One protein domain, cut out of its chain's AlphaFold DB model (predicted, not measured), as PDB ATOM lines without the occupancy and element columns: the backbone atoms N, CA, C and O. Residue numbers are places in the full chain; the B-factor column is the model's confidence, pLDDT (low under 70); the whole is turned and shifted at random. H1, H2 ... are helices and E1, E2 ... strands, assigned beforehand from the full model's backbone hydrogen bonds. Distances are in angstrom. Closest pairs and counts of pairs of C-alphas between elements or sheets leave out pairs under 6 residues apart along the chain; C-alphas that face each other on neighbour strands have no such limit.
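AT A GLANCE: This is residues 101 to 148 of the 158 residues of the protein "DUF551 domain-containing protein" of Raoultella ornithinolytica (UniProt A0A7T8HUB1). A strongly twisted sheet of three strands makes the body, with E1 in the middle between E2 and E3, and one short helix, H1, grazes the sheet. A stretch with no named element, residues 101 to 110, leads into E1. The printed part has 48 residues with three named strands and one named helix, in the order E1, E2, H1, E3; the sheet's order is E2, E1, E3, all antiparallel, and the class is mixed, helices and strands. The whole is compact, with a radius of gyration of the C-alphas of 9.7 A and spans of 26 by 21 by 17 A.

IN THESE COORDINATES: E1 is residues 111 to 117, 17.9 A long, from C-alpha 111 at (6.121, 5.042, -15.274). E2 is residues 122 to 128, 17.0 A long. E3 is residues 144 to 147, 10.8 A long, ending with C-alpha 147 at (-2.802, 4.384, -17.983). H1 is residues 132 to 139, 10.7 A long.

HOW THE PARTS SIT: E1 is the inner strand. E1 and E2 form a hairpin, antiparallel at 146 degrees, with N 113 and O 126 within hydrogen-bond range at 2.8 A. E1 and E3 are antiparallel at 147 degrees, with N 116 and O 144 at 2.8 A. H1 is on the sheet but only grazes it, with its residues 134 to 139; the closest C-alphas of E2 and H1, those of Phe 128 and Ala 135, are 6.9 A apart. E2, H1 and E3 form a split strand-helix-strand unit, two strands running the same way with E1 between them, its crossover right-handed. In H1, 1 of 4 O i to N i+4 pairs and 1 of 5 O i to N i+3 pairs are within hydrogen-bond range.

THE WHOLE: The two C-alphas farthest apart, those of Lys 121 and Ser 131, are 26.4 A apart. The printed part has no cut, and the three links between named elements are tight. Mean pLDDT of the printed part is 71.6; residues 129 to 141 are under 70.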
ATOM      1  N   PRO A 101      -3.560  10.606 -27.334       78.75
ATOM      2  CA  PRO A 101      -2.496  10.860 -28.298       78.75
ATOM      3  C   PRO A 101      -1.274  11.491 -27.621       78.75
ATOM      4  O   PRO A 101      -1.400  12.480 -26.900       78.75
ATOM      5  N   VAL A 102      -0.074  10.968 -27.895       73.06
ATOM      6  CA  VAL A 102       1.181  11.514 -27.329       73.06
ATOM      7  C   VAL A 102       1.412  12.968 -27.770       73.06
ATOM      8  O   VAL A 102       1.991  13.752 -27.024       73.06
ATOM      9  N   SER A 103       0.920  13.350 -28.956       71.88
ATOM     10  CA  SER A 103       0.979  14.724 -29.471       71.88
ATOM     11  C   SER A 103       0.069  15.709 -28.732       71.88
ATOM     12  O   SER A 103       0.327  16.907 -28.772       71.88
ATOM     13  N   GLU A 104      -1.010  15.225 -28.112       72.25
ATOM     14  CA  GLU A 104      -1.972  16.066 -27.392       72.25
ATOM     15  C   GLU A 104      -1.591  16.213 -25.921       72.25
ATOM     16  O   GLU A 104      -1.661  17.309 -25.366       72.25
ATOM     17  N   GLN A 105      -1.172  15.116 -25.286       71.44
ATOM     18  CA  GLN A 105      -0.834  15.104 -23.871       71.44
ATOM     19  C   GLN A 105       0.187  14.009 -23.571       71.44
ATOM     20  O   GLN A 105      -0.028  12.839 -23.883       71.44
ATOM     21  N   MET A 106       1.279  14.379 -22.901       72.00
ATOM     22  CA  MET A 106       2.214  13.417 -22.319       72.00
ATOM     23  C   MET A 106       1.746  12.966 -20.927       72.00
ATOM     24  O   MET A 106       1.071  13.734 -20.234       72.00
ATOM     25  N   PRO A 107       2.115  11.753 -20.478       71.50
ATOM     26  CA  PRO A 107       1.835  11.326 -19.115       71.50
ATOM     27  C   PRO A 107       2.490  12.253 -18.086       71.50
ATOM     28  O   PRO A 107       3.639  12.662 -18.235       71.50
ATOM     29  N   GLU A 108       1.759  12.577 -17.020       70.19
ATOM     30  CA  GLU A 108       2.235  13.497 -15.976       70.19
ATOM     31  C   GLU A 108       3.273  12.866 -15.038       70.19
ATOM     32  O   GLU A 108       4.043  13.582 -14.389       70.19
ATOM     33  N   THR A 109       3.276  11.534 -14.954       71.94
ATOM     34  CA  THR A 109       4.117  10.737 -14.054       71.94
ATOM     35  C   THR A 109       5.059   9.855 -14.869       71.94
ATOM     36  O   THR A 109       4.694   9.342 -15.923       71.94
ATOM     37  N   ASP A 110       6.277   9.664 -14.370       77.31
ATOM     38  CA  ASP A 110       7.204   8.683 -14.932       77.31
ATOM     39  C   ASP A 110       6.717   7.276 -14.582       77.31
ATOM     40  O   ASP A 110       6.427   6.989 -13.418       77.31
ATOM     41  N   GLY A 111       6.624   6.380 -15.562       76.75
ATOM     42  CA  GLY A 111       6.121   5.042 -15.274       76.75
ATOM     43  C   GLY A 111       5.785   4.185 -16.482       76.75
ATOM     44  O   GLY A 111       6.022   4.551 -17.634       76.75
ATOM     45  N   ASN A 112       5.219   3.013 -16.189       80.56
ATOM     46  CA  ASN A 112       4.691   2.099 -17.190       80.56
ATOM     47  C   ASN A 112       3.301   2.542 -17.647       80.56
ATOM     48  O   ASN A 112       2.383   2.722 -16.847       80.56
ATOM     49  N   TYR A 113       3.136   2.594 -18.958       81.31
ATOM     50  CA  TYR A 113       1.874   2.850 -19.631       81.31
ATOM     51  C   TYR A 113       1.668   1.810 -20.732       81.31
ATOM     52  O   TYR A 113       2.598   1.109 -21.136       81.31
ATOM     53  N   TRP A 114       0.443   1.703 -21.230       83.00
ATOM     54  CA  TRP A 114       0.168   0.986 -22.473       83.00
ATOM     55  C   TRP A 114       0.385   1.935 -23.643       83.00
ATOM     56  O   TRP A 114      -0.187   3.017 -23.646       83.00
ATOM     57  N   GLY A 115       1.203   1.541 -24.615       85.88
ATOM     58  CA  GLY A 115       1.510   2.308 -25.821       85.88
ATOM     59  C   GLY A 115       0.902   1.671 -27.066       85.88
ATOM     60  O   GLY A 115       0.762   0.448 -27.144       85.88
ATOM     61  N   TRP A 116       0.553   2.511 -28.039       81.81
ATOM     62  CA  TRP A 116       0.043   2.130 -29.351       81.81
ATOM     63  C   TRP A 116       0.917   2.697 -30.472       81.81
ATOM     64  O   TRP A 116       1.094   3.915 -30.607       81.81
ATOM     65  N   TRP A 117       1.383   1.802 -31.336       82.06
ATOM     66  CA  TRP A 117       2.189   2.108 -32.510       82.06
ATOM     67  C   TRP A 117       1.330   2.001 -33.772       82.06
ATOM     68  O   TRP A 117       0.940   0.900 -34.169       82.06
ATOM     69  N   SER A 118       1.045   3.130 -34.427       73.94
ATOM     70  CA  SER A 118       0.162   3.141 -35.605       73.94
ATOM     71  C   SER A 118       0.798   2.502 -36.842       73.94
ATOM     72  O   SER A 118       0.103   1.811 -37.586       73.94
ATOM     73  N   GLU A 119       2.110   2.663 -37.040       73.88
ATOM     74  CA  GLU A 119       2.817   2.084 -38.191       73.88
ATOM     75  C   GLU A 119       2.897   0.557 -38.114       73.88
ATOM     76  O   GLU A 119       2.608  -0.144 -39.083       73.88
ATOM     77  N   SER A 120       3.241   0.025 -36.939       73.00
ATOM     78  CA  SER A 120       3.379  -1.418 -36.733       73.00
ATOM     79  C   SER A 120       2.068  -2.104 -36.335       73.00
ATOM     80  O   SER A 120       2.017  -3.336 -36.317       73.00
ATOM     81  N   LYS A 121       1.007  -1.332 -36.048       76.25
ATOM     82  CA  LYS A 121      -0.295  -1.799 -35.534       76.25
ATOM     83  C   LYS A 121      -0.145  -2.717 -34.319       76.25
ATOM     84  O   LYS A 121      -0.778  -3.770 -34.232       76.25
ATOM     85  N   ARG A 122       0.744  -2.339 -33.399       77.88
ATOM     86  CA  ARG A 122       1.032  -3.089 -32.170       77.88
ATOM     87  C   ARG A 122       0.662  -2.277 -30.943       77.88
ATOM     88  O   ARG A 122       0.691  -1.050 -30.966       77.88
ATOM     89  N   GLN A 123       0.362  -3.002 -29.871       82.56
ATOM     90  CA  GLN A 123       0.191  -2.462 -28.530       82.56
ATOM     91  C   GLN A 123       1.081  -3.222 -27.549       82.56
ATOM     92  O   GLN A 123       1.332  -4.416 -27.731       82.56
ATOM     93  N   GLY A 124       1.566  -2.536 -26.522       80.44
ATOM     94  CA  GLY A 124       2.577  -3.072 -25.614       80.44
ATOM     95  C   GLY A 124       2.901  -2.122 -24.464       80.44
ATOM     96  O   GLY A 124       2.514  -0.953 -24.512       80.44
ATOM     97  N   PRO A 125       3.602  -2.606 -23.428       80.81
ATOM     98  CA  PRO A 125       4.077  -1.754 -22.351       80.81
ATOM     99  C   PRO A 125       5.141  -0.778 -22.872       80.81
ATOM    100  O   PRO A 125       6.079  -1.175 -23.561       80.81
ATOM    101  N   VAL A 126       5.003   0.490 -22.505       77.00
ATOM    102  CA  VAL A 126       5.975   1.564 -22.736       77.00
ATOM    103  C   VAL A 126       6.333   2.196 -21.399       77.00
ATOM    104  O   VAL A 126       5.487   2.340 -20.518       77.00
ATOM    105  N   TRP A 127       7.597   2.573 -21.249       79.44
ATOM    106  CA  TRP A 127       8.070   3.339 -20.108       79.44
ATOM    107  C   TRP A 127       8.244   4.806 -20.511       79.44
ATOM    108  O   TRP A 127       9.121   5.121 -21.312       79.44
ATOM    109  N   PHE A 128       7.414   5.699 -19.973       73.88
ATOM    110  CA  PHE A 128       7.549   7.137 -20.213       73.88
ATOM    111  C   PHE A 128       8.429   7.779 -19.137       73.88
ATOM    112  O   PHE A 128       8.281   7.493 -17.949       73.88
ATOM    113  N   ILE A 129       9.340   8.657 -19.572       68.00
ATOM    114  CA  ILE A 129      10.216   9.461 -18.710       68.00
ATOM    115  C   ILE A 129      10.048  10.926 -19.115       68.00
ATOM    116  O   ILE A 129      10.221  11.275 -20.281       68.00
ATOM    117  N   LYS A 130       9.766  11.789 -18.142       60.53
ATOM    118  CA  LYS A 130       9.547  13.239 -18.259       60.53
ATOM    119  C   LYS A 130      10.792  14.021 -18.673       60.53
ATOM    120  O   LYS A 130      10.717  15.214 -18.947       60.53
ATOM    121  N   SER A 131      11.954  13.373 -18.721       61.22
ATOM    122  CA  SER A 131      13.170  13.995 -19.234       61.22
ATOM    123  C   SER A 131      12.980  14.326 -20.716       61.22
ATOM    124  O   SER A 131      12.902  13.426 -21.556       61.22
ATOM    125  N   GLU A 132      12.929  15.625 -21.027       54.41
ATOM    126  CA  GLU A 132      12.696  16.173 -22.374       54.41
ATOM    127  C   GLU A 132      13.620  15.572 -23.444       54.41
ATOM    128  O   GLU A 132      13.232  15.472 -24.604       54.41
ATOM    129  N   LEU A 133      14.818  15.126 -23.056       51.62
ATOM    130  CA  LEU A 133      15.799  14.522 -23.956       51.62
ATOM    131  C   LEU A 133      15.509  13.057 -24.300       51.62
ATOM    132  O   LEU A 133      15.902  12.630 -25.374       51.62
ATOM    133  N   GLN A 134      14.847  12.282 -23.433       50.59
ATOM    134  CA  GLN A 134      14.527  10.865 -23.692       50.59
ATOM    135  C   GLN A 134      13.104  10.667 -24.220       50.59
ATOM    136  O   GLN A 134      12.887   9.775 -25.041       50.59
ATOM    137  N   ALA A 135      12.170  11.534 -23.815       53.34
ATOM    138  CA  ALA A 135      10.805  11.568 -24.333       53.34
ATOM    139  C   ALA A 135      10.775  11.627 -25.869       53.34
ATOM    140  O   ALA A 135      10.022  10.890 -26.498       53.34
ATOM    141  N   GLN A 136      11.660  12.430 -26.468       50.34
ATOM    142  CA  GLN A 136      11.730  12.635 -27.916       50.34
ATOM    143  C   GLN A 136      12.197  11.398 -28.698       50.34
ATOM    144  O   GLN A 136      11.787  11.214 -29.837       50.34
ATOM    145  N   PHE A 137      13.035  10.519 -28.137       48.66
ATOM    146  CA  PHE A 137      13.551   9.368 -28.898       48.66
ATOM    147  C   PHE A 137      12.563   8.199 -28.970       48.66
ATOM    148  O   PHE A 137      12.609   7.440 -29.932       48.66
ATOM    149  N   GLN A 138      11.662   8.062 -27.993       51.72
ATOM    150  CA  GLN A 138      10.655   6.990 -27.967       51.72
ATOM    151  C   GLN A 138       9.281   7.442 -28.493       51.72
ATOM    152  O   GLN A 138       8.469   6.611 -28.892       51.72
ATOM    153  N   SER A 139       9.014   8.754 -28.527       55.50
ATOM    154  CA  SER A 139       7.711   9.319 -28.909       55.50
ATOM    155  C   SER A 139       7.370   9.207 -30.393       55.50
ATOM    156  O   SER A 139       6.197   9.256 -30.734       55.50
ATOM    157  N   HIS A 140       8.355   9.092 -31.288       59.69
ATOM    158  CA  HIS A 140       8.079   9.125 -32.731       59.69
ATOM    159  C   HIS A 140       7.318   7.889 -33.216       59.69
ATOM    160  O   HIS A 140       6.517   7.990 -34.141       59.69
ATOM    161  N   GLU A 141       7.534   6.731 -32.589       66.38
ATOM    162  CA  GLU A 141       6.851   5.501 -32.992       66.38
ATOM    163  C   GLU A 141       5.517   5.308 -32.242       66.38
ATOM    164  O   GLU A 141       4.606   4.633 -32.732       66.38
ATOM    165  N   ILE A 142       5.379   5.916 -31.058       73.00
ATOM    166  CA  ILE A 142       4.221   5.755 -30.173       73.00
ATOM    167  C   ILE A 142       3.238   6.891 -30.410       73.00
ATOM    168  O   ILE A 142       3.467   8.040 -30.052       73.00
ATOM    169  N   THR A 143       2.090   6.546 -30.974       80.06
ATOM    170  CA  THR A 143       1.060   7.531 -31.333       80.06
ATOM    171  C   THR A 143       0.050   7.764 -30.218       80.06
ATOM    172  O   THR A 143      -0.417   8.888 -30.055       80.06
ATOM    173  N   HIS A 144      -0.278   6.730 -29.437       83.69
ATOM    174  CA  HIS A 144      -1.229   6.842 -28.332       83.69
ATOM    175  C   HIS A 144      -0.738   6.088 -27.101       83.69
ATOM    176  O   HIS A 144       0.004   5.112 -27.222       83.69
ATOM    177  N   TRP A 145      -1.184   6.511 -25.924       82.75
ATOM    178  CA  TRP A 145      -0.916   5.846 -24.657       82.75
ATOM    179  C   TRP A 145      -2.173   5.746 -23.787       82.75
ATOM    180  O   TRP A 145      -3.137   6.476 -23.988       82.75
ATOM    181  N   MET A 146      -2.189   4.842 -22.813       84.81
ATOM    182  CA  MET A 146      -3.228   4.798 -21.783       84.81
ATOM    183  C   MET A 146      -2.642   4.371 -20.430       84.81
ATOM    184  O   MET A 146      -1.662   3.614 -20.398       84.81
ATOM    185  N   PRO A 147      -3.210   4.843 -19.304       77.56
ATOM    186  CA  PRO A 147      -2.802   4.384 -17.983       77.56
ATOM    187  C   PRO A 147      -3.097   2.891 -17.820       77.56
ATOM    188  O   PRO A 147      -4.079   2.371 -18.356       77.56
ATOM    189  N   LEU A 148      -2.240   2.200 -17.070       72.50
ATOM    190  CA  LEU A 148      -2.506   0.823 -16.670       72.50
ATOM    191  C   LEU A 148      -3.797   0.770 -15.833       72.50
ATOM    192  O   LEU A 148      -4.025   1.669 -15.017       72.50
TER     193      LEU A 148